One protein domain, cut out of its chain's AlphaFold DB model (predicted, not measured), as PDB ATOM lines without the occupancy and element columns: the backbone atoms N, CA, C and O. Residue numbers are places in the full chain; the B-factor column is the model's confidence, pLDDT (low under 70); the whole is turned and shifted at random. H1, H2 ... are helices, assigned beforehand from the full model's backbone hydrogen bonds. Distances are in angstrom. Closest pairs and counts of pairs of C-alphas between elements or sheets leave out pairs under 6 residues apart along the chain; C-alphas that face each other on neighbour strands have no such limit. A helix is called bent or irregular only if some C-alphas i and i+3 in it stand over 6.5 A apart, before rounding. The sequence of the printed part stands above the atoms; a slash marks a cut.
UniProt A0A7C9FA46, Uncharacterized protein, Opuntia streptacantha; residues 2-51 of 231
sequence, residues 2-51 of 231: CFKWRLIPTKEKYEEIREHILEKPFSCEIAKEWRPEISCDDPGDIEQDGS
ATOM      1  N   CYS A   2       3.344   3.622 -19.356       87.94
ATOM      2  CA  CYS A   2       3.612   2.208 -19.102       87.94
ATOM      3  C   CYS A   2       3.951   1.994 -17.619       87.94
ATOM      4  O   CYS A   2       4.798   2.695 -17.071       87.94
ATOM      5  N   PHE A   3       3.305   1.008 -16.993       87.75
ATOM      6  CA  PHE A   3       3.514   0.622 -15.587       87.75
ATOM      7  C   PHE A   3       4.189  -0.756 -15.439       87.75
ATOM      8  O   PHE A   3       4.233  -1.324 -14.351       87.75
ATOM      9  N   LYS A   4       4.705  -1.312 -16.542       91.94
ATOM     10  CA  LYS A   4       5.422  -2.593 -16.575       91.94
ATOM     11  C   LYS A   4       6.917  -2.352 -16.376       91.94
ATOM     12  O   LYS A   4       7.450  -1.343 -16.834       91.94
ATOM     13  N   TRP A   5       7.608  -3.296 -15.742       92.25
ATOM     14  CA  TRP A   5       9.062  -3.231 -15.602       92.25
ATOM     15  C   TRP A   5       9.732  -3.348 -16.975       92.25
ATOM     16  O   TRP A   5       9.505  -4.314 -17.706       92.25
ATOM     17  N   ARG A   6      10.555  -2.351 -17.319       93.44
ATOM     18  CA  ARG A   6      11.311  -2.289 -18.574       93.44
ATOM     19  C   ARG A   6      12.814  -2.240 -18.321       93.44
ATOM     20  O   ARG A   6      13.270  -1.636 -17.351       93.44
ATOM     21  N   LEU A   7      13.575  -2.872 -19.209       93.19
ATOM     22  CA  LEU A   7      15.030  -2.809 -19.245       93.19
ATOM     23  C   LEU A   7      15.471  -1.544 -19.986       93.19
ATOM     24  O   LEU A   7      15.189  -1.364 -21.171       93.19
ATOM     25  N   ILE A   8      16.196  -0.689 -19.269       94.50
ATOM     26  CA  ILE A   8      16.827   0.529 -19.787       94.50
ATOM     27  C   ILE A   8      18.305   0.186 -20.072       94.50
ATOM     28  O   ILE A   8      18.927  -0.477 -19.241       94.50
ATOM     29  N   PRO A   9      18.868   0.556 -21.240       94.56
ATOM     30  CA  PRO A   9      20.130  -0.010 -21.728       94.56
ATOM     31  C   PRO A   9      21.367   0.553 -21.022       94.56
ATOM     32  O   PRO A   9      22.397  -0.115 -20.963       94.56
ATOM     33  N   THR A  10      21.276   1.779 -20.509       94.62
ATOM     34  CA  THR A  10      22.376   2.508 -19.877       94.62
ATOM     35  C   THR A  10      21.904   3.162 -18.584       94.62
ATOM     36  O   THR A  10      20.707   3.391 -18.376       94.62
ATOM     37  N   LYS A  11      22.846   3.457 -17.688       92.38
ATOM     38  CA  LYS A  11      22.535   4.069 -16.396       92.38
ATOM     39  C   LYS A  11      22.039   5.500 -16.588       92.38
ATOM     40  O   LYS A  11      21.048   5.899 -15.990       92.38
ATOM     41  N   GLU A  12      22.692   6.223 -17.480       93.00
ATOM     42  CA  GLU A  12      22.476   7.625 -17.817       93.00
ATOM     43  C   GLU A  12      21.031   7.846 -18.284       93.00
ATOM     44  O   GLU A  12      20.339   8.711 -17.753       93.00
ATOM     45  N   LYS A  13      20.519   6.974 -19.168       93.94
ATOM     46  CA  LYS A  13      19.113   6.984 -19.609       93.94
ATOM     47  C   LYS A  13      18.125   6.727 -18.469       93.94
ATOM     48  O   LYS A  13      17.047   7.315 -18.448       93.94
ATOM     49  N   TYR A  14      18.474   5.887 -17.492       93.62
ATOM     50  CA  TYR A  14      17.641   5.710 -16.299       93.62
ATOM     51  C   TYR A  14      17.649   6.959 -15.407       93.62
ATOM     52  O   TYR A  14      16.608   7.315 -14.859       93.62
ATOM     53  N   GLU A  15      18.783   7.651 -15.274       94.25
ATOM     54  CA  GLU A  15      18.863   8.883 -14.481       94.25
ATOM     55  C   GLU A  15      18.133  10.059 -15.169       94.25
ATOM     56  O   GLU A  15      17.422  10.788 -14.479       94.25
ATOM     57  N   GLU A  16      18.185  10.166 -16.506       93.19
ATOM     58  CA  GLU A  16      17.377  11.089 -17.333       93.19
ATOM     59  C   GLU A  16      15.865  10.878 -17.116       93.19
ATOM     60  O   GLU A  16      15.127  11.826 -16.827       93.19
ATOM     61  N   ILE A  17      15.403   9.623 -17.207       93.25
ATOM     62  CA  ILE A  17      13.992   9.250 -17.013       93.25
ATOM     63  C   ILE A  17      13.553   9.484 -15.559       93.25
ATOM     64  O   ILE A  17      12.463  10.004 -15.325       93.25
ATOM     65  N   ARG A  18      14.391   9.140 -14.570       93.50
ATOM     66  CA  ARG A  18      14.113   9.317 -13.131       93.50
ATOM     67  C   ARG A  18      13.957  10.785 -12.738       93.50
ATOM     68  O   ARG A  18      13.112  11.100 -11.899       93.50
ATOM     69  N   GLU A  19      14.781  11.661 -13.302       93.88
ATOM     70  CA  GLU A  19      14.750  13.099 -13.037       93.88
ATOM     71  C   GLU A  19      13.400  13.708 -13.442       93.88
ATOM     72  O   GLU A  19      12.770  14.387 -12.631       93.88
ATOM     73  N   HIS A  20      12.913  13.370 -14.638       92.00
ATOM     74  CA  HIS A  20      11.720  13.965 -15.249       92.00
ATOM     75  C   HIS A  20      10.421  13.165 -15.039       92.00
ATOM     76  O   HIS A  20       9.388  13.530 -15.597       92.00
ATOM     77  N   ILE A  21      10.429  12.086 -14.245       91.56
ATOM     78  CA  ILE A  21       9.350  11.076 -14.211       91.56
ATOM     79  C   ILE A  21       7.949  11.608 -13.844       91.56
ATOM     80  O   ILE A  21       6.951  10.976 -14.186       91.56
ATOM     81  N   LEU A  22       7.854  12.758 -13.159       90.19
ATOM     82  CA  LEU A  22       6.574  13.422 -12.855       90.19
ATOM     83  C   LEU A  22       6.064  14.315 -13.996       90.19
ATOM     84  O   LEU A  22       4.859  14.478 -14.148       90.19
ATOM     85  N   GLU A  23       6.971  14.902 -14.776       91.56
ATOM     86  CA  GLU A  23       6.654  15.806 -15.891       91.56
ATOM     87  C   GLU A  23       6.429  15.032 -17.194       91.56
ATOM     88  O   GLU A  23       5.592  15.396 -18.018       91.56
ATOM     89  N   LYS A  24       7.191  13.948 -17.372       90.81
ATOM     90  CA  LYS A  24       7.190  13.058 -18.533       90.81
ATOM     91  C   LYS A  24       7.049  11.609 -18.048       90.81
ATOM     92  O   LYS A  24       8.049  10.893 -17.955       90.81
ATOM     93  N   PRO A  25       5.828  11.161 -17.701       92.12
ATOM     94  CA  PRO A  25       5.603   9.798 -17.237       92.12
ATOM     95  C   PRO A  25       6.004   8.777 -18.305       92.12
ATOM     96  O   PRO A  25       5.624   8.896 -19.470       92.12
ATOM     97  N   PHE A  26       6.761   7.756 -17.903       92.44
ATOM     98  CA  PHE A  26       7.375   6.803 -18.826       92.44
ATOM     99  C   PHE A  26       6.353   6.095 -19.741       92.44
ATOM    100  O   PHE A  26       5.290   5.642 -19.303       92.44
ATOM    101  N   SER A  27       6.687   5.962 -21.027       93.88
ATOM    102  CA  SER A  27       5.944   5.177 -22.017       93.88
ATOM    103  C   SER A  27       6.900   4.289 -22.816       93.88
ATOM    104  O   SER A  27       8.098   4.562 -22.897       93.88
ATOM    105  N   CYS A  28       6.378   3.231 -23.442       93.56
ATOM    106  CA  CYS A  28       7.198   2.394 -24.317       93.56
ATOM    107  C   CYS A  28       7.660   3.118 -25.591       93.56
ATOM    108  O   CYS A  28       8.612   2.662 -26.209       93.56
ATOM    109  N   GLU A  29       7.078   4.269 -25.950       92.31
ATOM    110  CA  GLU A  29       7.561   5.102 -27.063       92.31
ATOM    111  C   GLU A  29       8.967   5.646 -26.775       92.31
ATOM    112  O   GLU A  29       9.800   5.671 -27.674       92.31
ATOM    113  N   ILE A  30       9.266   5.984 -25.513       91.88
ATOM    114  CA  ILE A  30      10.629   6.331 -25.074       91.88
ATOM    115  C   ILE A  30      11.549   5.119 -25.266       91.88
ATOM    116  O   ILE A  30      12.638   5.239 -25.817       91.88
ATOM    117  N   ALA A  31      11.085   3.923 -24.890       92.50
ATOM    118  CA  ALA A  31      11.859   2.693 -25.048       92.50
ATOM    119  C   ALA A  31      12.106   2.287 -26.516       92.50
ATOM    120  O   ALA A  31      13.031   1.514 -26.773       92.50
ATOM    121  N   LYS A  32      11.371   2.845 -27.491       93.31
ATOM    122  CA  LYS A  32      11.657   2.648 -28.925       93.31
ATOM    123  C   LYS A  32      12.969   3.286 -29.385       93.31
ATOM    124  O   LYS A  32      13.490   2.860 -30.410       93.31
ATOM    125  N   GLU A  33      13.554   4.203 -28.605       92.88
ATOM    126  CA  GLU A  33      14.925   4.702 -28.813       92.88
ATOM    127  C   GLU A  33      15.967   3.562 -28.760       92.88
ATOM    128  O   GLU A  33      16.988   3.638 -29.440       92.88
ATOM    129  N   TRP A  34      15.705   2.478 -28.010       92.94
ATOM    130  CA  TRP A  34      16.609   1.318 -27.898       92.94
ATOM    131  C   TRP A  34      15.995  -0.047 -28.262       92.94
ATOM    132  O   TRP A  34      16.736  -1.011 -28.455       92.94
ATOM    133  N   ARG A  35      14.664  -0.161 -28.367       92.25
ATOM    134  CA  ARG A  35      13.925  -1.373 -28.780       92.25
ATOM    135  C   ARG A  35      12.717  -0.997 -29.662       92.25
ATOM    136  O   ARG A  35      11.617  -0.871 -29.131       92.25
ATOM    137  N   PRO A  36      12.874  -0.832 -30.989       91.94
ATOM    138  CA  PRO A  36      11.826  -0.288 -31.872       91.94
ATOM    139  C   PRO A  36      10.462  -1.002 -31.820       91.94
ATOM    140  O   PRO A  36       9.413  -0.356 -31.900       91.94
ATOM    141  N   GLU A  37      10.471  -2.322 -31.625       90.88
ATOM    142  CA  GLU A  37       9.260  -3.154 -31.601       90.88
ATOM    143  C   GLU A  37       8.431  -3.026 -30.308       90.88
ATOM    144  O   GLU A  37       7.296  -3.488 -30.271       90.88
ATOM    145  N   ILE A  38       8.956  -2.404 -29.244       93.12
ATOM    146  CA  ILE A  38       8.357  -2.510 -27.903       93.12
ATOM    147  C   ILE A  38       7.051  -1.710 -27.750       93.12
ATOM    148  O   ILE A  38       7.002  -0.500 -27.991       93.12
ATOM    149  N   SER A  39       5.990  -2.370 -27.289       93.81
ATOM    150  CA  SER A  39       4.694  -1.769 -26.966       93.81
ATOM    151  C   SER A  39       4.443  -1.672 -25.455       93.81
ATOM    152  O   SER A  39       5.082  -2.314 -24.612       93.81
ATOM    153  N   CYS A  40       3.462  -0.846 -25.090       92.38
ATOM    154  CA  CYS A  40       2.847  -0.866 -23.764       92.38
ATOM    155  C   CYS A  40       2.064  -2.172 -23.516       92.38
ATOM    156  O   CYS A  40       1.891  -2.553 -22.357       92.38
ATOM    157  N   ASP A  41       1.632  -2.863 -24.573       91.81
ATOM    158  CA  ASP A  41       0.797  -4.074 -24.511       91.81
ATOM    159  C   ASP A  41       1.601  -5.342 -24.192       91.81
ATOM    160  O   ASP A  41       1.129  -6.184 -23.427       91.81
ATOM    161  N   ASP A  42       2.850  -5.422 -24.659       90.31
ATOM    162  CA  ASP A  42       3.766  -6.545 -24.411       90.31
ATOM    163  C   ASP A  42       3.968  -6.812 -22.909       90.31
ATOM    164  O   ASP A  42       3.952  -5.854 -22.120       90.31
ATOM    165  N   PRO A  43       4.221  -8.063 -22.474       92.62
ATOM    166  CA  PRO A  43       4.612  -8.364 -21.093       92.62
ATOM    167  C   PRO A  43       5.863  -7.576 -20.672       92.62
ATOM    168  O   PRO A  43       6.575  -7.027 -21.514       92.62
ATOM    169  N   GLY A  44       6.114  -7.479 -19.363       91.19
ATOM    170  CA  GLY A  44       7.294  -6.787 -18.834       91.19
ATOM    171  C   GLY A  44       8.601  -7.458 -19.269       91.19
ATOM    172  O   GLY A  44       8.632  -8.653 -19.539       91.19
ATOM    173  N   ASP A  45       9.701  -6.701 -19.308       90.12
ATOM    174  CA  ASP A  45      11.021  -7.270 -19.634       90.12
ATOM    175  C   ASP A  45      11.565  -8.166 -18.506       90.12
ATOM    176  O   ASP A  45      12.461  -8.979 -18.725       90.12
ATOM    177  N   ILE A  46      11.050  -7.974 -17.287       91.19
ATOM    178  CA  ILE A  46      11.305  -8.768 -16.083       91.19
ATOM    179  C   ILE A  46      10.015  -8.744 -15.247       91.19
ATOM    180  O   ILE A  46       9.368  -7.701 -15.148       91.19
ATOM    181  N   GLU A  47       9.656  -9.855 -14.608       88.25
ATOM    182  CA  GLU A  47       8.505  -9.944 -13.697       88.25
ATOM    183  C   GLU A  47       8.948 -10.160 -12.242       88.25
ATOM    184  O   GLU A  47      10.105 -10.484 -11.975       88.25
ATOM    185  N   GLN A  48       8.040  -9.965 -11.281       86.75
ATOM    186  CA  GLN A  48       8.340 -10.074  -9.844       86.75
ATOM    187  C   GLN A  48       8.325 -11.535  -9.363       86.75
ATOM    188  O   GLN A  48       7.548 -11.933  -8.503       86.75
ATOM    189  N   ASP A  49       9.244 -12.315  -9.925       87.44
ATOM    190  CA  ASP A  49       9.490 -13.747  -9.706       87.44
ATOM    191  C   ASP A  49      10.031 -14.127  -8.308       87.44
ATOM    192  O   ASP A  49      10.237 -15.304  -8.016       87.44
ATOM    193  N   GLY A  50      10.314 -13.143  -7.451       82.69
ATOM    194  CA  GLY A  50      10.955 -13.338  -6.148       82.69
ATOM    195  C   GLY A  50      12.469 -13.603  -6.188       82.69
ATOM    196  O   GLY A  50      13.083 -13.694  -5.126       82.69
ATOM    197  N   SER A  51      13.111 -13.670  -7.363       86.12
ATOM    198  CA  SER A  51      14.567 -13.878  -7.484       86.12
ATOM    199  C   SER A  51      15.389 -12.610  -7.218       86.12
ATOM    200  O   SER A  51      16.600 -12.676  -7.000       86.12
TER     201      SER A  51
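This is residues 2 to 51 of the 231 residues of an uncharacterized protein of Opuntia streptacantha (UniProt A0A7C9FA46). This model shows little regular structure: an irregular loop of chain with two helices set apart on it, H1 on one side with residues 11 to 16 sticking out, and a long tail of residues 32 to 51 leading away from H2. The printed part has 50 residues with two named helices, H1 then H2, and no named strand. Its class is all helix, though the named elements hold only 14 residues. It is compact, with a radius of gyration of the C-alphas of 11.2 A, and rounded, spanning 28 by 25 by 20 A.

Starting from Cys 2, you reach H1, residues 11 to 20, then a short link of 7 residues, then H2, residues 28 to 31. H1 and H2 are apart, with no C-alpha of one within 8 A of the other. In H1 every O i to N i+4 pair is within hydrogen-bond range; H2 is too short for such a pair, but its one O i to N i+3 pair is within range.

Find C-alpha 11 at (22.535, 4.069, -16.396); from there H1 runs 14.7 A to C-alpha 20. H2 runs 4.7 A, ending at C-alpha 31, (11.859, 2.693, -25.048).

The C-alphas farthest apart, of Glu 23 and Ser 51, are 31.9 A apart. The printed part has no cut, and no printed residue is under 70 in pLDDT.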